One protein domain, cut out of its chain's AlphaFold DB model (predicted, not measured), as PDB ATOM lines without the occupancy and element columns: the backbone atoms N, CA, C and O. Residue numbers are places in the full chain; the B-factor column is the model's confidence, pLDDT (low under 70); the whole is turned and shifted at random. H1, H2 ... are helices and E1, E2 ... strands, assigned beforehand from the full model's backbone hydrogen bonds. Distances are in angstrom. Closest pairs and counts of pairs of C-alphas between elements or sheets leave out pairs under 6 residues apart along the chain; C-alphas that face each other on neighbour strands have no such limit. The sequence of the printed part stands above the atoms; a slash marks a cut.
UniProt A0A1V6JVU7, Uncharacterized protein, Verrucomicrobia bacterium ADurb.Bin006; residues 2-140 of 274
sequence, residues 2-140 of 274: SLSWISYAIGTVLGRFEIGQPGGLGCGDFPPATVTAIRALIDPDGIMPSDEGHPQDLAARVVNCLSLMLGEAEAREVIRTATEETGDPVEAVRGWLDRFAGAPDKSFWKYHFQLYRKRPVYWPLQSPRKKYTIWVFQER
ATOM      1  N   SER A   2     -19.317 -15.336 -27.971       86.38
ATOM      2  CA  SER A   2     -19.276 -15.914 -29.329       86.38
ATOM      3  C   SER A   2     -17.968 -16.648 -29.676       86.38
ATOM      4  O   SER A   2     -18.013 -17.791 -30.116       86.38
ATOM      5  N   LEU A   3     -16.796 -16.069 -29.374       88.75
ATOM      6  CA  LEU A   3     -15.497 -16.748 -29.574       88.75
ATOM      7  C   LEU A   3     -15.365 -18.042 -28.756       88.75
ATOM      8  O   LEU A   3     -14.730 -18.997 -29.195       88.75
ATOM      9  N   SER A   4     -15.984 -18.092 -27.573       91.94
ATOM     10  CA  SER A   4     -15.975 -19.280 -26.718       91.94
ATOM     11  C   SER A   4     -16.782 -20.419 -27.340       91.94
ATOM     12  O   SER A   4     -16.336 -21.558 -27.267       91.94
ATOM     13  N   TRP A   5     -17.901 -20.121 -28.013       95.25
ATOM     14  CA  TRP A   5     -18.677 -21.115 -28.764       95.25
ATOM     15  C   TRP A   5     -17.900 -21.688 -29.945       95.25
ATOM     16  O   TRP A   5     -17.822 -22.905 -30.078       95.25
ATOM     17  N   ILE A   6     -17.267 -20.840 -30.762       95.50
ATOM     18  CA  ILE A   6     -16.467 -21.331 -31.896       95.50
ATOM     19  C   ILE A   6     -15.269 -22.142 -31.392       95.50
ATOM     20  O   ILE A   6     -15.002 -23.232 -31.888       95.50
ATOM     21  N   SER A   7     -14.580 -21.666 -30.351       95.12
ATOM     22  CA  SER A   7     -13.483 -22.413 -29.726       95.12
ATOM     23  C   SER A   7     -13.940 -23.742 -29.117       95.12
ATOM     24  O   SER A   7     -13.165 -24.701 -29.127       95.12
ATOM     25  N   TYR A   8     -15.155 -23.801 -28.567       96.81
ATOM     26  CA  TYR A   8     -15.745 -25.031 -28.050       96.81
ATOM     27  C   TYR A   8     -16.043 -26.005 -29.192       96.81
ATOM     28  O   TYR A   8     -15.566 -27.133 -29.145       96.81
ATOM     29  N   ALA A   9     -16.688 -25.546 -30.268       97.88
ATOM     30  CA  ALA A   9     -16.957 -26.351 -31.458       97.88
ATOM     31  C   ALA A   9     -15.673 -26.889 -32.117       97.88
ATOM     32  O   ALA A   9     -15.622 -28.072 -32.444       97.88
ATOM     33  N   ILE A  10     -14.609 -26.077 -32.231       97.94
ATOM     34  CA  ILE A  10     -13.287 -26.534 -32.703       97.94
ATOM     35  C   ILE A  10     -12.760 -27.664 -31.815       97.94
ATOM     36  O   ILE A  10     -12.338 -28.705 -32.315       97.94
ATOM     37  N   GLY A  11     -12.810 -27.489 -30.492       97.88
ATOM     38  CA  GLY A  11     -12.381 -28.538 -29.572       97.88
ATOM     39  C   GLY A  11     -13.245 -29.788 -29.628       97.88
ATOM     40  O   GLY A  11     -12.723 -30.889 -29.497       97.88
ATOM     41  N   THR A  12     -14.542 -29.643 -29.877       98.12
ATOM     42  CA  THR A  12     -15.447 -30.772 -30.060       98.12
ATOM     43  C   THR A  12     -15.062 -31.578 -31.292       98.12
ATOM     44  O   THR A  12     -14.827 -32.776 -31.164       98.12
ATOM     45  N   VAL A  13     -14.940 -30.943 -32.464       98.31
ATOM     46  CA  VAL A  13     -14.655 -31.665 -33.716       98.31
ATOM     47  C   VAL A  13     -13.234 -32.232 -33.766       98.31
ATOM     48  O   VAL A  13     -13.031 -33.268 -34.385       98.31
ATOM     49  N   LEU A  14     -12.275 -31.637 -33.048       98.12
ATOM     50  CA  LEU A  14     -10.927 -32.196 -32.852       98.12
ATOM     51  C   LEU A  14     -10.853 -33.259 -31.736       98.12
ATOM     52  O   LEU A  14      -9.777 -33.783 -31.450       98.12
ATOM     53  N   GLY A  15     -11.971 -33.570 -31.072       96.81
ATOM     54  CA  GLY A  15     -12.057 -34.657 -30.094       96.81
ATOM     55  C   GLY A  15     -11.516 -34.332 -28.699       96.81
ATOM     56  O   GLY A  15     -11.172 -35.249 -27.953       96.81
ATOM     57  N   ARG A  16     -11.430 -33.053 -28.318       96.38
ATOM     58  CA  ARG A  16     -11.052 -32.631 -26.957       96.38
ATOM     59  C   ARG A  16     -12.156 -32.878 -25.930       96.38
ATOM     60  O   ARG A  16     -11.851 -33.173 -24.781       96.38
ATOM     61  N   PHE A  17     -13.417 -32.697 -26.319       96.50
ATOM     62  CA  PHE A  17     -14.553 -32.756 -25.399       96.50
ATOM     63  C   PHE A  17     -15.311 -34.079 -25.497       96.50
ATOM     64  O   PHE A  17     -15.538 -34.615 -26.582       96.50
ATOM     65  N   GLU A  18     -15.752 -34.585 -24.351       93.62
ATOM     66  CA  GLU A  18     -16.398 -35.889 -24.199       93.62
ATOM     67  C   GLU A  18     -17.918 -35.764 -24.370       93.62
ATOM     68  O   GLU A  18     -18.706 -36.020 -23.457       93.62
ATOM     69  N   ILE A  19     -18.345 -35.323 -25.559       96.00
ATOM     70  CA  ILE A  19     -19.750 -34.997 -25.850       96.00
ATOM     71  C   ILE A  19     -20.679 -36.155 -25.491       96.00
ATOM     72  O   ILE A  19     -20.514 -37.270 -25.990       96.00
ATOM     73  N   GLY A  20     -21.673 -35.889 -24.641       91.75
ATOM     74  CA  GLY A  20     -22.662 -36.872 -24.191       91.75
ATOM     75  C   GLY A  20     -22.120 -37.997 -23.300       91.75
ATOM     76  O   GLY A  20     -22.788 -39.021 -23.162       91.75
ATOM     77  N   GLN A  21     -20.908 -37.873 -22.747       91.94
ATOM     78  CA  GLN A  21     -20.437 -38.751 -21.673       91.94
ATOM     79  C   GLN A  21     -20.782 -38.119 -20.315       91.94
ATOM     80  O   GLN A  21     -20.336 -37.002 -20.046       91.94
ATOM     81  N   PRO A  22     -21.578 -38.782 -19.453       89.56
ATOM     82  CA  PRO A  22     -21.901 -38.252 -18.130       89.56
ATOM     83  C   PRO A  22     -20.639 -37.968 -17.306       89.56
ATOM     84  O   PRO A  22     -19.818 -38.858 -17.107       89.56
ATOM     85  N   GLY A  23     -20.490 -36.729 -16.829       88.62
ATOM     86  CA  GLY A  23     -19.308 -36.287 -16.076       88.62
ATOM     87  C   GLY A  23     -18.060 -36.026 -16.928       88.62
ATOM     88  O   GLY A  23     -17.024 -35.674 -16.369       88.62
ATOM     89  N   GLY A  24     -18.157 -36.172 -18.252       91.19
ATOM     90  CA  GLY A  24     -17.051 -35.949 -19.171       91.19
ATOM     91  C   GLY A  24     -16.714 -34.471 -19.372       91.19
ATOM     92  O   GLY A  24     -17.559 -33.579 -19.227       91.19
ATOM     93  N   LEU A  25     -15.464 -34.197 -19.738       91.56
ATOM     94  CA  LEU A  25     -14.973 -32.842 -19.962       91.56
ATOM     95  C   LEU A  25     -15.743 -32.172 -21.102       91.56
ATOM     96  O   LEU A  25     -15.685 -32.611 -22.250       91.56
ATOM     97  N   GLY A  26     -16.421 -31.064 -20.795       90.00
ATOM     98  CA  GLY A  26     -17.173 -30.301 -21.789       90.00
ATOM     99  C   GLY A  26     -18.218 -31.152 -22.508       90.00
ATOM    100  O   GLY A  26     -18.381 -31.007 -23.707       90.00
ATOM    101  N   CYS A  27     -18.890 -32.074 -21.811       89.69
ATOM    102  CA  CYS A  27     -19.836 -32.999 -22.437       89.69
ATOM    103  C   CYS A  27     -21.053 -32.307 -23.083       89.69
ATOM    104  O   CYS A  27     -21.668 -32.875 -23.990       89.69
ATOM    105  N   GLY A  28     -21.383 -31.095 -22.619       86.62
ATOM    106  CA  GLY A  28     -22.602 -30.369 -22.970       86.62
ATOM    107  C   GLY A  28     -23.872 -31.076 -22.483       86.62
ATOM    108  O   GLY A  28     -23.843 -32.247 -22.107       86.62
ATOM    109  N   ASP A  29     -24.990 -30.353 -22.490       90.50
ATOM    110  CA  ASP A  29     -26.321 -30.925 -22.282       90.50
ATOM    111  C   ASP A  29     -27.104 -30.801 -23.590       90.50
ATOM    112  O   ASP A  29     -27.555 -29.717 -23.965       90.50
ATOM    113  N   PHE A  30     -27.167 -31.899 -24.343       93.94
ATOM    114  CA  PHE A  30     -27.789 -31.943 -25.662       93.94
ATOM    115  C   PHE A  30     -28.724 -33.151 -25.774       93.94
ATOM    116  O   PHE A  30     -28.427 -34.212 -25.213       93.94
ATOM    117  N   PRO A  31     -29.807 -33.054 -26.568       95.12
ATOM    118  CA  PRO A  31     -30.654 -34.201 -26.865       95.12
ATOM    119  C   PRO A  31     -29.848 -35.377 -27.454       95.12
ATOM    120  O   PRO A  31     -28.902 -35.146 -28.214       95.12
ATOM    121  N   PRO A  32     -30.237 -36.644 -27.206       95.94
ATOM    122  CA  PRO A  32     -29.486 -37.813 -27.681       95.94
ATOM    123  C   PRO A  32     -29.224 -37.844 -29.197       95.94
ATOM    124  O   PRO A  32     -28.153 -38.264 -29.644       95.94
ATOM    125  N   ALA A  33     -30.180 -37.365 -30.001       97.00
ATOM    126  CA  ALA A  33     -30.022 -37.257 -31.452       97.00
ATOM    127  C   ALA A  33     -28.921 -36.250 -31.835       97.00
ATOM    128  O   ALA A  33     -28.070 -36.553 -32.671       97.00
ATOM    129  N   THR A  34     -28.883 -35.094 -31.166       97.19
ATOM    130  CA  THR A  34     -27.845 -34.071 -31.340       97.19
ATOM    131  C   THR A  34     -26.476 -34.585 -30.908       97.19
ATOM    132  O   THR A  34     -25.508 -34.410 -31.642       97.19
ATOM    133  N   VAL A  35     -26.384 -35.287 -29.771       97.38
ATOM    134  CA  VAL A  35     -25.136 -35.941 -29.328       97.38
ATOM    135  C   VAL A  35     -24.610 -36.891 -30.403       97.38
ATOM    136  O   VAL A  35     -23.425 -36.857 -30.728       97.38
ATOM    137  N   THR A  36     -25.489 -37.717 -30.974       97.75
ATOM    138  CA  THR A  36     -25.125 -38.677 -32.027       97.75
ATOM    139  C   THR A  36     -24.605 -37.961 -33.272       97.75
ATOM    140  O   THR A  36     -23.549 -38.321 -33.791       97.75
ATOM    141  N   ALA A  37     -25.295 -36.904 -33.709       98.00
ATOM    142  CA  ALA A  37     -24.890 -36.104 -34.861       98.00
ATOM    143  C   ALA A  37     -23.554 -35.376 -34.630       98.00
ATOM    144  O   ALA A  37     -22.690 -35.403 -35.502       98.00
ATOM    145  N   ILE A  38     -23.339 -34.787 -33.447       97.88
ATOM    146  CA  ILE A  38     -22.074 -34.122 -33.101       97.88
ATOM    147  C   ILE A  38     -20.926 -35.134 -33.080       97.88
ATOM    148  O   ILE A  38     -19.872 -34.863 -33.647       97.88
ATOM    149  N   ARG A  39     -21.120 -36.312 -32.471       96.88
ATOM    150  CA  ARG A  39     -20.093 -37.366 -32.417       96.88
ATOM    151  C   ARG A  39     -19.650 -37.831 -33.806       96.88
ATOM    152  O   ARG A  39     -18.478 -38.136 -33.975       96.88
ATOM    153  N   ALA A  40     -20.544 -37.829 -34.796       97.19
ATOM    154  CA  ALA A  40     -20.203 -38.157 -36.181       97.19
ATOM    155  C   ALA A  40     -19.303 -37.105 -36.866       97.19
ATOM    156  O   ALA A  40     -18.668 -37.411 -37.872       97.19
ATOM    157  N   LEU A  41     -19.225 -35.878 -36.330       97.50
ATOM    158  CA  LEU A  41     -18.321 -34.830 -36.820       97.50
ATOM    159  C   LEU A  41     -16.920 -34.902 -36.199       97.50
ATOM    160  O   LEU A  41     -16.011 -34.243 -36.707       97.50
ATOM    161  N   ILE A  42     -16.744 -35.653 -35.108       97.44
ATOM    162  CA  ILE A  42     -15.478 -35.724 -34.374       97.44
ATOM    163  C   ILE A  42     -14.458 -36.504 -35.198       97.44
ATOM    164  O   ILE A  42     -14.704 -37.640 -35.602       97.44
ATOM    165  N   ASP A  43     -13.303 -35.892 -35.438       97.31
ATOM    166  CA  ASP A  43     -12.168 -36.584 -36.022       97.31
ATOM    167  C   ASP A  43     -11.523 -37.517 -34.976       97.31
ATOM    168  O   ASP A  43     -11.215 -37.071 -33.864       97.31
ATOM    169  N   PRO A  44     -11.339 -38.814 -35.281       93.50
ATOM    170  CA  PRO A  44     -10.849 -39.785 -34.307       93.50
ATOM    171  C   PRO A  44      -9.400 -39.520 -33.880       93.50
ATOM    172  O   PRO A  44      -9.058 -39.762 -32.720       93.50
ATOM    173  N   ASP A  45      -8.576 -38.974 -34.774       95.62
ATOM    174  CA  ASP A  45      -7.160 -38.704 -34.522       95.62
ATOM    175  C   ASP A  45      -6.909 -37.242 -34.116       95.62
ATOM    176  O   ASP A  45      -5.806 -36.886 -33.699       95.62
ATOM    177  N   GLY A  46      -7.935 -36.391 -34.201       97.62
ATOM    178  CA  GLY A  46      -7.825 -34.958 -33.957       97.62
ATOM    179  C   GLY A  46      -6.976 -34.256 -35.018       97.62
ATOM    180  O   GLY A  46      -6.234 -33.334 -34.680       97.62
ATOM    181  N   ILE A  47      -7.045 -34.709 -36.274       98.44
ATOM    182  CA  ILE A  47      -6.269 -34.190 -37.408       98.44
ATOM    183  C   ILE A  47      -7.240 -33.687 -38.473       98.44
ATOM    184  O   ILE A  47      -7.953 -34.469 -39.092       98.44
ATOM    185  N   MET A  48      -7.261 -32.379 -38.721       98.56
ATOM    186  CA  MET A  48      -8.200 -31.785 -39.676       98.56
ATOM    187  C   MET A  48      -7.551 -30.687 -40.529       98.56
ATOM    188  O   MET A  48      -6.997 -29.734 -39.969       98.56
ATOM    189  N   PRO A  49      -7.606 -30.773 -41.870       98.25
ATOM    190  CA  PRO A  49      -7.146 -29.700 -42.746       98.25
ATOM    191  C   PRO A  49      -8.101 -28.496 -42.734       98.25
ATOM    192  O   PRO A  49      -9.308 -28.647 -42.557       98.25
ATOM    193  N   SER A  50      -7.558 -27.298 -42.963       96.88
ATOM    194  CA  SER A  50      -8.326 -26.165 -43.497       96.88
ATOM    195  C   SER A  50      -8.282 -26.291 -45.023       96.88
ATOM    196  O   SER A  50      -7.326 -25.837 -45.656       96.88
ATOM    197  N   ASP A  51      -9.236 -27.026 -45.600       96.25
ATOM    198  CA  ASP A  51      -9.251 -27.362 -47.029       96.25
ATOM    199  C   ASP A  51     -10.682 -27.391 -47.557       96.25
ATOM    200  O   ASP A  51     -11.446 -28.321 -47.300       96.25
ATOM    201  N   GLU A  52     -11.053 -26.352 -48.298       94.81
ATOM    202  CA  GLU A  52     -12.396 -26.213 -48.851       94.81
ATOM    203  C   GLU A  52     -12.760 -27.420 -49.735       94.81
ATOM    204  O   GLU A  52     -12.025 -27.807 -50.646       94.81
ATOM    205  N   GLY A  53     -13.915 -28.026 -49.450       91.00
ATOM    206  CA  GLY A  53     -14.414 -29.207 -50.159       91.00
ATOM    207  C   GLY A  53     -13.857 -30.545 -49.658       91.00
ATOM    208  O   GLY A  53     -14.334 -31.592 -50.101       91.00
ATOM    209  N   HIS A  54     -12.907 -30.554 -48.716       95.88
ATOM    210  CA  HIS A  54     -12.414 -31.789 -48.109       95.88
ATOM    211  C   HIS A  54     -13.432 -32.366 -47.097       95.88
ATOM    212  O   HIS A  54     -13.971 -31.622 -46.275       95.88
ATOM    213  N   PRO A  55     -13.675 -33.694 -47.042       93.62
ATOM    214  CA  PRO A  55     -14.602 -34.297 -46.065       93.62
ATOM    215  C   PRO A  55     -14.221 -34.084 -44.584       93.62
ATOM    216  O   PRO A  55     -15.051 -34.216 -43.677       93.62
ATOM    217  N   GLN A  56     -12.948 -33.786 -44.322       95.12
ATOM    218  CA  GLN A  56     -12.409 -33.425 -43.003       95.12
ATOM    219  C   GLN A  56     -12.149 -31.914 -42.851       95.12
ATOM    220  O   GLN A  56     -11.412 -31.541 -41.948       95.12
ATOM    221  N   ASP A  57     -12.717 -31.046 -43.697       98.12
ATOM    222  CA  ASP A  57     -12.518 -29.593 -43.581       98.12
ATOM    223  C   ASP A  57     -12.946 -29.065 -42.204       98.12
ATOM    224  O   ASP A  57     -14.114 -29.168 -41.808       98.12
ATOM    225  N   LEU A  58     -11.999 -28.478 -41.471       98.62
ATOM    226  CA  LEU A  58     -12.233 -27.977 -40.119       98.62
ATOM    227  C   LEU A  58     -13.301 -26.886 -40.098       98.62
ATOM    228  O   LEU A  58     -14.188 -26.926 -39.244       98.62
ATOM    229  N   ALA A  59     -13.250 -25.935 -41.033       98.31
ATOM    230  CA  ALA A  59     -14.194 -24.822 -41.060       98.31
ATOM    231  C   ALA A  59     -15.634 -25.322 -41.246       98.31
ATOM    232  O   ALA A  59     -16.508 -24.995 -40.441       98.31
ATOM    233  N   ALA A  60     -15.865 -26.190 -42.236       98.38
ATOM    234  CA  ALA A  60     -17.177 -26.785 -42.474       98.38
ATOM    235  C   ALA A  60     -17.692 -27.585 -41.263       98.38
ATOM    236  O   ALA A  60     -18.849 -27.430 -40.862       98.38
ATOM    237  N   ARG A  61     -16.845 -28.409 -40.623       98.31
ATOM    238  CA  ARG A  61     -17.274 -29.182 -39.442       98.31
ATOM    239  C   ARG A  61     -17.582 -28.303 -38.238       98.31
ATOM    240  O   ARG A  61     -18.517 -28.619 -37.507       98.31
ATOM    241  N   VAL A  62     -16.848 -27.210 -38.035       98.44
ATOM    242  CA  VAL A  62     -17.121 -26.245 -36.958       98.44
ATOM    243  C   VAL A  62     -18.483 -25.589 -37.153       98.44
ATOM    244  O   VAL A  62     -19.264 -25.539 -36.204       98.44
ATOM    245  N   VAL A  63     -18.803 -25.147 -38.372       98.44
ATOM    246  CA  VAL A  63     -20.122 -24.569 -38.680       98.44
ATOM    247  C   VAL A  63     -21.232 -25.594 -38.454       98.44
ATOM    248  O   VAL A  63     -22.195 -25.296 -37.752       98.44
ATOM    249  N   ASN A  64     -21.070 -26.823 -38.953       98.38
ATOM    250  CA  ASN A  64     -22.049 -27.895 -38.737       98.38
ATOM    251  C   ASN A  64     -22.237 -28.205 -37.246       98.38
ATOM    252  O   ASN A  64     -23.361 -28.377 -36.779       98.38
ATOM    253  N   CYS A  65     -21.143 -28.243 -36.486       98.44
ATOM    254  CA  CYS A  65     -21.167 -28.477 -35.049       98.44
ATOM    255  C   CYS A  65     -21.932 -27.366 -34.312       98.44
ATOM    256  O   CYS A  65     -22.807 -27.668 -33.502       98.44
ATOM    257  N   LEU A  66     -21.685 -26.095 -34.648       98.25
ATOM    258  CA  LEU A  66     -22.417 -24.957 -34.084       98.25
ATOM    259  C   LEU A  66     -23.909 -25.012 -34.423       98.25
ATOM    260  O   LEU A  66     -24.735 -24.818 -33.534       98.25
ATOM    261  N   SER A  67     -24.264 -25.333 -35.669       98.38
ATOM    262  CA  SER A  67     -25.664 -25.479 -36.088       98.38
ATOM    263  C   SER A  67     -26.384 -26.597 -35.333       98.38
ATOM    264  O   SER A  67     -27.544 -26.432 -34.967       98.38
ATOM    265  N   LEU A  68     -25.706 -27.712 -35.038       98.25
ATOM    266  CA  LEU A  68     -26.264 -28.788 -34.211       98.25
ATOM    267  C   LEU A  68     -26.448 -28.368 -32.746       98.25
ATOM    268  O   LEU A  68     -27.420 -28.777 -32.114       98.25
ATOM    269  N   MET A  69     -25.523 -27.572 -32.205       96.81
ATOM    270  CA  MET A  69     -25.561 -27.119 -30.809       96.81
ATOM    271  C   MET A  69     -26.588 -26.007 -30.564       96.81
ATOM    272  O   MET A  69     -27.218 -25.995 -29.510       96.81
ATOM    273  N   LEU A  70     -26.729 -25.067 -31.504       96.44
ATOM    274  CA  LEU A  70     -27.442 -23.797 -31.305       96.44
ATOM    275  C   LEU A  70     -28.652 -23.609 -32.232       96.44
ATOM    276  O   LEU A  70     -29.484 -22.738 -31.989       96.44
ATOM    277  N   GLY A  71     -28.756 -24.404 -33.297       97.50
ATOM    278  CA  GLY A  71     -29.627 -24.125 -34.437       97.50
ATOM    279  C   GLY A  71     -28.969 -23.179 -35.447       97.50
ATOM    280  O   GLY A  71     -28.101 -22.375 -35.110       97.50
ATOM    281  N   GLU A  72     -29.385 -23.267 -36.713       96.75
ATOM    282  CA  GLU A  72     -28.725 -22.573 -37.834       96.75
ATOM    283  C   GLU A  72     -28.699 -21.043 -37.688       96.75
ATOM    284  O   GLU A  72     -27.677 -20.409 -37.955       96.75
ATOM    285  N   ALA A  73     -29.811 -20.440 -37.254       97.12
ATOM    286  CA  ALA A  73     -29.926 -18.987 -37.125       97.12
ATOM    287  C   ALA A  73     -28.972 -18.428 -36.055       97.12
ATOM    288  O   ALA A  73     -28.248 -17.467 -36.314       97.12
ATOM    289  N   GLU A  74     -28.927 -19.067 -34.884       97.31
ATOM    290  CA  GLU A  74     -28.059 -18.655 -33.780       97.31
ATOM    291  C   GLU A  74     -26.587 -18.954 -34.086       97.31
ATOM    292  O   GLU A  74     -25.721 -18.119 -33.836       97.31
ATOM    293  N   ALA A  75     -26.285 -20.100 -34.709       97.56
ATOM    294  CA  ALA A  75     -24.932 -20.418 -35.159       97.56
ATOM    295  C   ALA A  75     -24.388 -19.345 -36.113       97.56
ATOM    296  O   ALA A  75     -23.253 -18.888 -35.957       97.56
ATOM    297  N   ARG A  76     -25.214 -18.885 -37.063       96.88
ATOM    298  CA  ARG A  76     -24.844 -17.804 -37.983       96.88
ATOM    299  C   ARG A  76     -24.569 -16.494 -37.249       96.88
ATOM    300  O   ARG A  76     -23.591 -15.823 -37.570       96.88
ATOM    301  N   GLU A  77     -25.388 -16.143 -36.263       96.94
ATOM    302  CA  GLU A  77     -25.212 -14.917 -35.479       96.94
ATOM    303  C   GLU A  77     -23.961 -14.963 -34.589       96.94
ATOM    304  O   GLU A  77     -23.207 -13.986 -34.507       96.94
ATOM    305  N   VAL A  78     -23.676 -16.122 -33.987       96.62
ATOM    306  CA  VAL A  78     -22.441 -16.377 -33.235       96.62
ATOM    307  C   VAL A  78     -21.216 -16.209 -34.131       96.62
ATOM    308  O   VAL A  78     -20.277 -15.508 -33.743       96.62
ATOM    309  N   ILE A  79     -21.229 -16.800 -35.329       96.69
ATOM    310  CA  ILE A  79     -20.127 -16.691 -36.295       96.69
ATOM    311  C   ILE A  79     -19.949 -15.243 -36.742       96.69
ATOM    312  O   ILE A  79     -18.836 -14.721 -36.664       96.69
ATOM    313  N   ARG A  80     -21.035 -14.563 -37.122       95.12
ATOM    314  CA  ARG A  80     -21.013 -13.153 -37.528       95.12
ATOM    315  C   ARG A  80     -20.434 -12.259 -36.438       95.12
ATOM    316  O   ARG A  80     -19.601 -11.405 -36.714       95.12
ATOM    317  N   THR A  81     -20.837 -12.470 -35.189       93.75
ATOM    318  CA  THR A  81     -20.356 -11.676 -34.050       93.75
ATOM    319  C   THR A  81     -18.884 -11.943 -33.741       93.75
ATOM    320  O   THR A  81     -18.156 -11.026 -33.380       93.75
ATOM    321  N   ALA A  82     -18.438 -13.195 -33.850       91.12
ATOM    322  CA  ALA A  82     -17.061 -13.568 -33.537       91.12
ATOM    323  C   ALA A  82     -16.063 -13.166 -34.632       91.12
ATOM    324  O   ALA A  82     -14.928 -12.819 -34.321       91.12
ATOM    325  N   THR A  83     -16.475 -13.244 -35.897       90.56
ATOM    326  CA  THR A  83     -15.604 -13.014 -37.060       90.56
ATOM    327  C   THR A  83     -15.738 -11.606 -37.639       90.56
ATOM    328  O   THR A  83     -14.836 -11.161 -38.340       90.56
ATOM    329  N   GLU A  84     -16.828 -10.897 -37.318       90.00
ATOM    330  CA  GLU A  84     -17.272  -9.650 -37.965       90.00
ATOM    331  C   GLU A  84     -17.571  -9.787 -39.471       90.00
ATOM    332  O   GLU A  84     -17.711  -8.787 -40.170       90.00
ATOM    333  N   GLU A  85     -17.750 -11.015 -39.963       90.12
ATOM    334  CA  GLU A  85     -18.081 -11.312 -41.359       90.12
ATOM    335  C   GLU A  85     -19.575 -11.633 -41.515       90.12
ATOM    336  O   GLU A  85     -20.160 -12.381 -40.731       90.12
ATOM    337  N   THR A  86     -20.222 -11.082 -42.546       86.62
ATOM    338  CA  THR A  86     -21.669 -11.264 -42.810       86.62
ATOM    339  C   THR A  86     -21.977 -12.267 -43.925       86.62
ATOM    340  O   THR A  86     -23.149 -12.534 -44.207       86.62
ATOM    341  N   GLY A  87     -20.938 -12.805 -44.565       92.06
ATOM    342  CA  GLY A  87     -21.034 -13.674 -45.733       92.06
ATOM    343  C   GLY A  87     -21.397 -15.124 -45.415       92.06
ATOM    344  O   GLY A  87     -22.266 -15.422 -44.586       92.06
ATOM    345  N   ASP A  88     -20.752 -16.029 -46.146       96.38
ATOM    346  CA  ASP A  88     -20.854 -17.460 -45.903       96.38
ATOM    347  C   ASP A  88     -20.214 -17.819 -44.541       96.38
ATOM    348  O   ASP A  88     -19.080 -17.406 -44.275       96.38
ATOM    349  N   PRO A  89     -20.914 -18.551 -43.650       97.19
ATOM    350  CA  PRO A  89     -20.386 -18.873 -42.325       97.19
ATOM    351  C   PRO A  89     -19.119 -19.732 -42.357       97.19
ATOM    352  O   PRO A  89     -18.277 -19.605 -41.467       97.19
ATOM    353  N   VAL A  90     -18.975 -20.606 -43.357       97.81
ATOM    354  CA  VAL A  90     -17.807 -21.477 -43.499       97.81
ATOM    355  C   VAL A  90     -16.597 -20.642 -43.918       97.81
ATOM    356  O   VAL A  90     -15.551 -20.745 -43.276       97.81
ATOM    357  N   GLU A  91     -16.752 -19.734 -44.885       97.38
ATOM    358  CA  GLU A  91     -15.698 -18.777 -45.259       97.38
ATOM    359  C   GLU A  91     -15.302 -17.848 -44.108       97.38
ATOM    360  O   GLU A  91     -14.116 -17.594 -43.892       97.38
ATOM    361  N   ALA A  92     -16.273 -17.381 -43.318       96.25
ATOM    362  CA  ALA A  92     -16.011 -16.561 -42.138       96.25
ATOM    363  C   ALA A  92     -15.160 -17.309 -41.094       96.25
ATOM    364  O   ALA A  92     -14.153 -16.786 -40.606       96.25
ATOM    365  N   VAL A  93     -15.530 -18.557 -40.770       97.19
ATOM    366  CA  VAL A  93     -14.761 -19.404 -39.844       97.19
ATOM    367  C   VAL A  93     -13.375 -19.712 -40.410       97.19
ATOM    368  O   VAL A  93     -12.390 -19.605 -39.680       97.19
ATOM    369  N   ARG A  94     -13.262 -20.033 -41.703       97.06
ATOM    370  CA  ARG A  94     -11.972 -20.293 -42.355       97.06
ATOM    371  C   ARG A  94     -11.057 -19.081 -42.331       97.06
ATOM    372  O   ARG A  94      -9.910 -19.198 -41.915       97.06
ATOM    373  N   GLY A  95     -11.572 -17.900 -42.668       95.50
ATOM    374  CA  GLY A  95     -10.820 -16.649 -42.589       95.50
ATOM    375  C   GLY A  95     -10.304 -16.348 -41.178       95.50
ATOM    376  O   GLY A  95      -9.236 -15.751 -41.024       95.50
ATOM    377  N   TRP A  96     -11.022 -16.784 -40.140       95.00
ATOM    378  CA  TRP A  96     -10.588 -16.676 -38.745       95.00
ATOM    379  C   TRP A  96      -9.553 -17.740 -38.340       95.00
ATOM    380  O   TRP A  96      -8.610 -17.425 -37.605       95.00
ATOM    381  N   LEU A  97      -9.694 -18.976 -38.834       96.12
ATOM    382  CA  LEU A  97      -8.743 -20.080 -38.639       96.12
ATOM    383  C   LEU A  97      -7.398 -19.802 -39.322       96.12
ATOM    384  O   LEU A  97      -6.349 -19.935 -38.694       96.12
ATOM    385  N   ASP A  98      -7.428 -19.362 -40.579       95.69
ATOM    386  CA  ASP A  98      -6.241 -19.198 -41.423       95.69
ATOM    387  C   ASP A  98      -5.529 -17.852 -41.219       95.69
ATOM    388  O   ASP A  98      -4.439 -17.608 -41.750       95.69
ATOM    389  N   ARG A  99      -6.086 -16.971 -40.382       95.06
ATOM    390  CA  ARG A  99      -5.405 -15.753 -39.946       95.06
ATOM    391  C   ARG A  99      -4.503 -16.055 -38.753       95.06
ATOM    392  O   ARG A  99      -4.977 -16.310 -37.653       95.06
ATOM    393  N   PHE A 100      -3.188 -15.913 -38.930       95.19
ATOM    394  CA  PHE A 100      -2.174 -16.120 -37.874       95.19
ATOM    395  C   PHE A 100      -1.578 -14.821 -37.297       95.19
ATOM    396  O   PHE A 100      -0.645 -14.856 -36.489       95.19
ATOM    397  N   ALA A 101      -2.101 -13.663 -37.705       91.44
ATOM    398  CA  ALA A 101      -1.643 -12.332 -37.306       91.44
ATOM    399  C   ALA A 101      -2.808 -11.451 -36.824       91.44
ATOM    400  O   ALA A 101      -3.974 -11.777 -37.031       91.44
ATOM    401  N   GLY A 102      -2.480 -10.314 -36.208       91.38
ATOM    402  CA  GLY A 102      -3.465  -9.385 -35.651       91.38
ATOM    403  C   GLY A 102      -3.818  -9.674 -34.192       91.38
ATOM    404  O   GLY A 102      -3.061 -10.335 -33.473       91.38
ATOM    405  N   ALA A 103      -4.947  -9.118 -33.756       90.25
ATOM    406  CA  ALA A 103      -5.447  -9.239 -32.392       90.25
ATOM    407  C   ALA A 103      -6.129 -10.608 -32.142       90.25
ATOM    408  O   ALA A 103      -6.552 -11.262 -33.100       90.25
ATOM    409  N   PRO A 104      -6.215 -11.075 -30.877       88.50
ATOM    410  CA  PRO A 104      -6.810 -12.369 -30.528       88.50
ATOM    411  C   PRO A 104      -8.236 -12.587 -31.041       88.50
ATOM    412  O   PRO A 104      -8.570 -13.680 -31.465       88.50
ATOM    413  N   ASP A 105      -9.071 -11.558 -31.066       88.44
ATOM    414  CA  ASP A 105     -10.436 -11.620 -31.595       88.44
ATOM    415  C   ASP A 105     -10.490 -11.892 -33.108       88.44
ATOM    416  O   ASP A 105     -11.450 -12.484 -33.588       88.44
ATOM    417  N   LYS A 106      -9.438 -11.554 -33.864       90.50
ATOM    418  CA  LYS A 106      -9.380 -11.728 -35.328       90.50
ATOM    419  C   LYS A 106      -8.735 -13.026 -35.793       90.50
ATOM    420  O   LYS A 106      -8.780 -13.327 -36.983       90.50
ATOM    421  N   SER A 107      -8.093 -13.759 -34.895       94.75
ATOM    422  CA  SER A 107      -7.278 -14.921 -35.234       94.75
ATOM    423  C   SER A 107      -7.514 -16.020 -34.218       94.75
ATOM    424  O   SER A 107      -7.166 -15.856 -33.044       94.75
ATOM    425  N   PHE A 108      -8.015 -17.169 -34.678       95.69
ATOM    426  CA  PHE A 108      -8.159 -18.336 -33.814       95.69
ATOM    427  C   PHE A 108      -6.832 -18.685 -33.147       95.69
ATOM    428  O   PHE A 108      -6.782 -18.856 -31.933       95.69
ATOM    429  N   TRP A 109      -5.739 -18.705 -33.919       97.00
ATOM    430  CA  TRP A 109      -4.413 -18.969 -33.376       97.00
ATOM    431  C   TRP A 109      -4.053 -18.008 -32.245       97.00
ATOM    432  O   TRP A 109      -3.620 -18.457 -31.191       97.00
ATOM    433  N   LYS A 110      -4.251 -16.693 -32.409       96.19
ATOM    434  CA  LYS A 110      -3.918 -15.716 -31.360       96.19
ATOM    435  C   LYS A 110      -4.820 -15.852 -30.136       96.19
ATOM    436  O   LYS A 110      -4.301 -15.792 -29.023       96.19
ATOM    437  N   TYR A 111      -6.121 -16.070 -30.323       95.38
ATOM    438  CA  TYR A 111      -7.057 -16.364 -29.236       95.38
ATOM    439  C   TYR A 111      -6.626 -17.600 -28.440       95.38
ATOM    440  O   TYR A 111      -6.370 -17.525 -27.238       95.38
ATOM    441  N   HIS A 112      -6.479 -18.722 -29.137       96.25
ATOM    442  CA  HIS A 112      -6.104 -20.023 -28.596       96.25
ATOM    443  C   HIS A 112      -4.738 -19.988 -27.909       96.25
ATOM    444  O   HIS A 112      -4.579 -20.448 -26.781       96.25
ATOM    445  N   PHE A 113      -3.747 -19.367 -28.545       96.38
ATOM    446  CA  PHE A 113      -2.402 -19.250 -27.997       96.38
ATOM    447  C   PHE A 113      -2.381 -18.487 -26.665       96.38
ATOM    448  O   PHE A 113      -1.667 -18.888 -25.745       96.38
ATOM    449  N   GLN A 114      -3.175 -17.418 -26.529       94.81
ATOM    450  CA  GLN A 114      -3.303 -16.681 -25.265       94.81
ATOM    451  C   GLN A 114      -4.091 -17.468 -24.216       94.81
ATOM    452  O   GLN A 114      -3.658 -17.539 -23.065       94.81
ATOM    453  N   LEU A 115      -5.198 -18.104 -24.617       94.69
ATOM    454  CA  LEU A 115      -6.031 -18.931 -23.739       94.69
ATOM    455  C   LEU A 115      -5.203 -20.010 -23.028       94.69
ATOM    456  O   LEU A 115      -5.333 -20.204 -21.822       94.69
ATOM    457  N   TYR A 116      -4.290 -20.648 -23.761       95.31
ATOM    458  CA  TYR A 116      -3.402 -21.683 -23.239       95.31
ATOM    459  C   TYR A 116      -2.040 -21.157 -22.771       95.31
ATOM    460  O   TYR A 116      -1.062 -21.900 -22.751       95.31
ATOM    461  N   ARG A 117      -1.929 -19.875 -22.395       95.94
ATOM    462  CA  ARG A 117      -0.701 -19.280 -21.822       95.94
ATOM    463  C   ARG A 117       0.561 -19.572 -22.650       95.94
ATOM    464  O   ARG A 117       1.617 -19.892 -22.105       95.94
ATOM    465  N   LYS A 118       0.462 -19.457 -23.979       95.69
ATOM    466  CA  LYS A 118       1.544 -19.747 -24.940       95.69
ATOM    467  C   LYS A 118       1.987 -21.224 -24.961       95.69
ATOM    468  O   LYS A 118       3.139 -21.526 -25.283       95.69
ATOM    469  N   ARG A 119       1.095 -22.146 -24.582       96.44
ATOM    470  CA  ARG A 119       1.251 -23.613 -24.638       96.44
ATOM    471  C   ARG A 119       0.026 -24.240 -25.333       96.44
ATOM    472  O   ARG A 119      -0.753 -24.939 -24.696       96.44
ATOM    473  N   PRO A 120      -0.191 -23.923 -26.622       97.12
ATOM    474  CA  PRO A 120      -1.391 -24.292 -27.370       97.12
ATOM    475  C   PRO A 120      -1.564 -25.811 -27.481       97.12
ATOM    476  O   PRO A 120      -0.613 -26.526 -27.781       97.12
ATOM    477  N   VAL A 121      -2.799 -26.288 -27.310       97.19
ATOM    478  CA  VAL A 121      -3.139 -27.720 -27.441       97.19
ATOM    479  C   VAL A 121      -3.475 -28.145 -28.875       97.19
ATOM    480  O   VAL A 121      -3.304 -29.303 -29.230       97.19
ATOM    481  N   TYR A 122      -3.923 -27.215 -29.719       98.31
ATOM    482  CA  TYR A 122      -4.057 -27.420 -31.167       98.31
ATOM    483  C   TYR A 122      -2.866 -26.805 -31.887       98.31
ATOM    484  O   TYR A 122      -2.582 -25.620 -31.689       98.31
ATOM    485  N   TRP A 123      -2.177 -27.601 -32.694       98.56
ATOM    486  CA  TRP A 123      -0.994 -27.210 -33.444       98.56
ATOM    487  C   TRP A 123      -1.343 -27.028 -34.925       98.56
ATOM    488  O   TRP A 123      -1.842 -27.968 -35.542       98.56
ATOM    489  N   PRO A 124      -1.094 -25.843 -35.507       98.38
ATOM    490  CA  PRO A 124      -1.277 -25.595 -36.929       98.38
ATOM    491  C   PRO A 124      -0.023 -26.067 -37.668       98.38
ATOM    492  O   PRO A 124       0.932 -25.305 -37.797       98.38
ATOM    493  N   LEU A 125       0.006 -27.314 -38.133       98.81
ATOM    494  CA  LEU A 125       1.074 -27.775 -39.017       98.81
ATOM    495  C   LEU A 125       0.866 -27.139 -40.389       98.81
ATOM    496  O   LEU A 125      -0.169 -27.343 -41.024       98.81
ATOM    497  N   GLN A 126       1.828 -26.340 -40.833       98.69
ATOM    498  CA  GLN A 126       1.707 -25.538 -42.041       98.69
ATOM    499  C   GLN A 126       2.812 -25.844 -43.034       98.69
ATOM    500  O   GLN A 126       3.977 -26.028 -42.683       98.69
ATOM    501  N   SER A 127       2.422 -25.763 -44.298       98.56
ATOM    502  CA  SER A 127       3.359 -25.569 -45.401       98.56
ATOM    503  C   SER A 127       4.285 -24.361 -45.162       98.56
ATOM    504  O   SER A 127       3.891 -23.409 -44.474       98.56
ATOM    505  N   PRO A 128       5.511 -24.351 -45.723       97.81
ATOM    506  CA  PRO A 128       6.513 -23.324 -45.425       97.81
ATOM    507  C   PRO A 128       6.037 -21.891 -45.676       97.81
ATOM    508  O   PRO A 128       6.349 -20.988 -44.895       97.81
ATOM    509  N   ARG A 129       5.252 -21.668 -46.740       97.38
ATOM    510  CA  ARG A 129       4.669 -20.355 -47.061       97.38
ATOM    511  C   ARG A 129       3.258 -20.170 -46.517       97.38
ATOM    512  O   ARG A 129       2.612 -19.177 -46.844       97.38
ATOM    513  N   LYS A 130       2.818 -21.065 -45.627       96.94
ATOM    514  CA  LYS A 130       1.561 -20.995 -44.867       96.94
ATOM    515  C   LYS A 130       0.310 -20.993 -45.738       96.94
ATOM    516  O   LYS A 130      -0.703 -20.421 -45.346       96.94
ATOM    517  N   LYS A 131       0.365 -21.606 -46.921       96.31
ATOM    518  CA  LYS A 131      -0.795 -21.667 -47.821       96.31
ATOM    519  C   LYS A 131      -1.763 -22.791 -47.487       96.31
ATOM    520  O   LYS A 131      -2.916 -22.753 -47.892       96.31
ATOM    521  N   TYR A 132      -1.270 -23.788 -46.768       97.88
ATOM    522  CA  TYR A 132      -2.016 -24.945 -46.309       97.88
ATOM    523  C   TYR A 132      -1.719 -25.203 -44.843       97.88
ATOM    524  O   TYR A 132      -0.545 -25.189 -44.449       97.88
ATOM    525  N   THR A 133      -2.780 -25.439 -44.074       98.56
ATOM    526  CA  THR A 133      -2.739 -25.686 -42.634       98.56
ATOM    527  C   THR A 133      -3.512 -26.961 -42.321       98.56
ATOM    528  O   THR A 133      -4.667 -27.105 -42.718       98.56
ATOM    529  N   ILE A 134      -2.896 -27.855 -41.554       98.75
ATOM    530  CA  ILE A 134      -3.557 -28.982 -40.900       98.75
ATOM    531  C   ILE A 134      -3.498 -28.741 -39.395       98.75
ATOM    532  O   ILE A 134      -2.422 -28.582 -38.821       98.75
ATOM    533  N   TRP A 135      -4.660 -28.701 -38.752       98.75
ATOM    534  CA  TRP A 135      -4.778 -28.565 -37.308       98.75
ATOM    535  C   TRP A 135      -4.701 -29.937 -36.649       98.75
ATOM    536  O   TRP A 135      -5.439 -30.848 -37.016       98.75
ATOM    537  N   VAL A 136      -3.808 -30.066 -35.670       98.62
ATOM    538  CA  VAL A 136      -3.563 -31.312 -34.938       98.62
ATOM    539  C   VAL A 136      -3.799 -31.094 -33.451       98.62
ATOM    540  O   VAL A 136      -3.231 -30.176 -32.858       98.62
ATOM    541  N   PHE A 137      -4.606 -31.941 -32.821       98.19
ATOM    542  CA  PHE A 137      -4.756 -31.954 -31.371       98.19
ATOM    543  C   PHE A 137      -3.597 -32.715 -30.717       98.19
ATOM    544  O   PHE A 137      -3.528 -33.940 -30.759       98.19
ATOM    545  N   GLN A 138      -2.682 -31.980 -30.083       96.69
ATOM    546  CA  GLN A 138      -1.403 -32.521 -29.616       96.69
ATOM    547  C   GLN A 138      -1.531 -33.586 -28.518       96.69
ATOM    548  O   GLN A 138      -0.677 -34.453 -28.409       96.69
ATOM    549  N   GLU A 139      -2.608 -33.573 -27.726       94.81
ATOM    550  CA  GLU A 139      -2.828 -34.598 -26.689       94.81
ATOM    551  C   GLU A 139      -3.207 -35.967 -27.289       94.81
ATOM    552  O   GLU A 139      -3.118 -36.976 -26.599       94.81
ATOM    553  N   ARG A 140      -3.599 -36.020 -28.573       95.06
ATOM    554  CA  ARG A 140      -3.836 -37.263 -29.332       95.06
ATOM    555  C   ARG A 140      -2.668 -37.646 -30.243       95.06
ATOM    556  O   ARG A 140      -2.755 -38.639 -30.970       95.06
TER     557      ARG A 140
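This is residues 2 to 140 of the 274 residues of an uncharacterized protein of Verrucomicrobia bacterium ADurb.Bin006 (UniProt A0A1V6JVU7). H1 and H3 cross in the middle of a cluster of helices, with H2, H4 and H5 packed round H3. At one end of the longest axis lies a small sheet with H6 near it, and at the other lie H2 and the loop of residues 14 to 31. The 139 printed residues, mostly helix by class, hold six named helices and three named strands, in the order H1 H2 E1 H3 H4 H5 H6 E2 E3; the sheet, E1 E3 E2, is antiparallel. The whole is compact, radius of gyration of the C-alphas 14.1 A, spanning 43 by 34 by 30 A.

H1, residues 2 to 13, begins at C-alpha 2 (-19.276, -15.914, -29.329) and measures 17.0 A. H2 is residues 32 to 41, E1 47 to 49, H3 58 to 70 with 18.1 A, H4 72 to 83 with 16.3 A, H5 89 to 97, H6 108 to 115 and E2 122 to 126. E3, residues 133 to 137, ends at C-alpha 137 (-4.756, -31.954, -31.371).

H3, the hub, touches H1 at C-alphas 62 and 9, 5.5 A apart, the closest pair. H2 touches H3 at a shallow tilt of 8 degrees, opposite ways, closest C-alphas 38 and 65, 6.0 A. H4 touches H3 with residues 72 to 76 alone, closest C-alphas 75 and 67, 5.2 A. H5 touches H3 at C-alphas 94 and 59, 5.2 A, the closest. H6 only grazes the sheet with residues 109 to 113. N 48 and O 135 of E1 and E3 are 2.9 A apart; N 123 and O 136 of the hairpin E2 and E3, 2.8 A. Every O i to N i+4 pair is within hydrogen-bond range in H1, H3, H4, H5 and H6; in H2, 5 of 6.

The C-alphas farthest apart, of Pro 22 and Arg 129, are 43.2 A apart. The link H1 to H2 is long; the printed part has no cut, and no printed residue has pLDDT under 70.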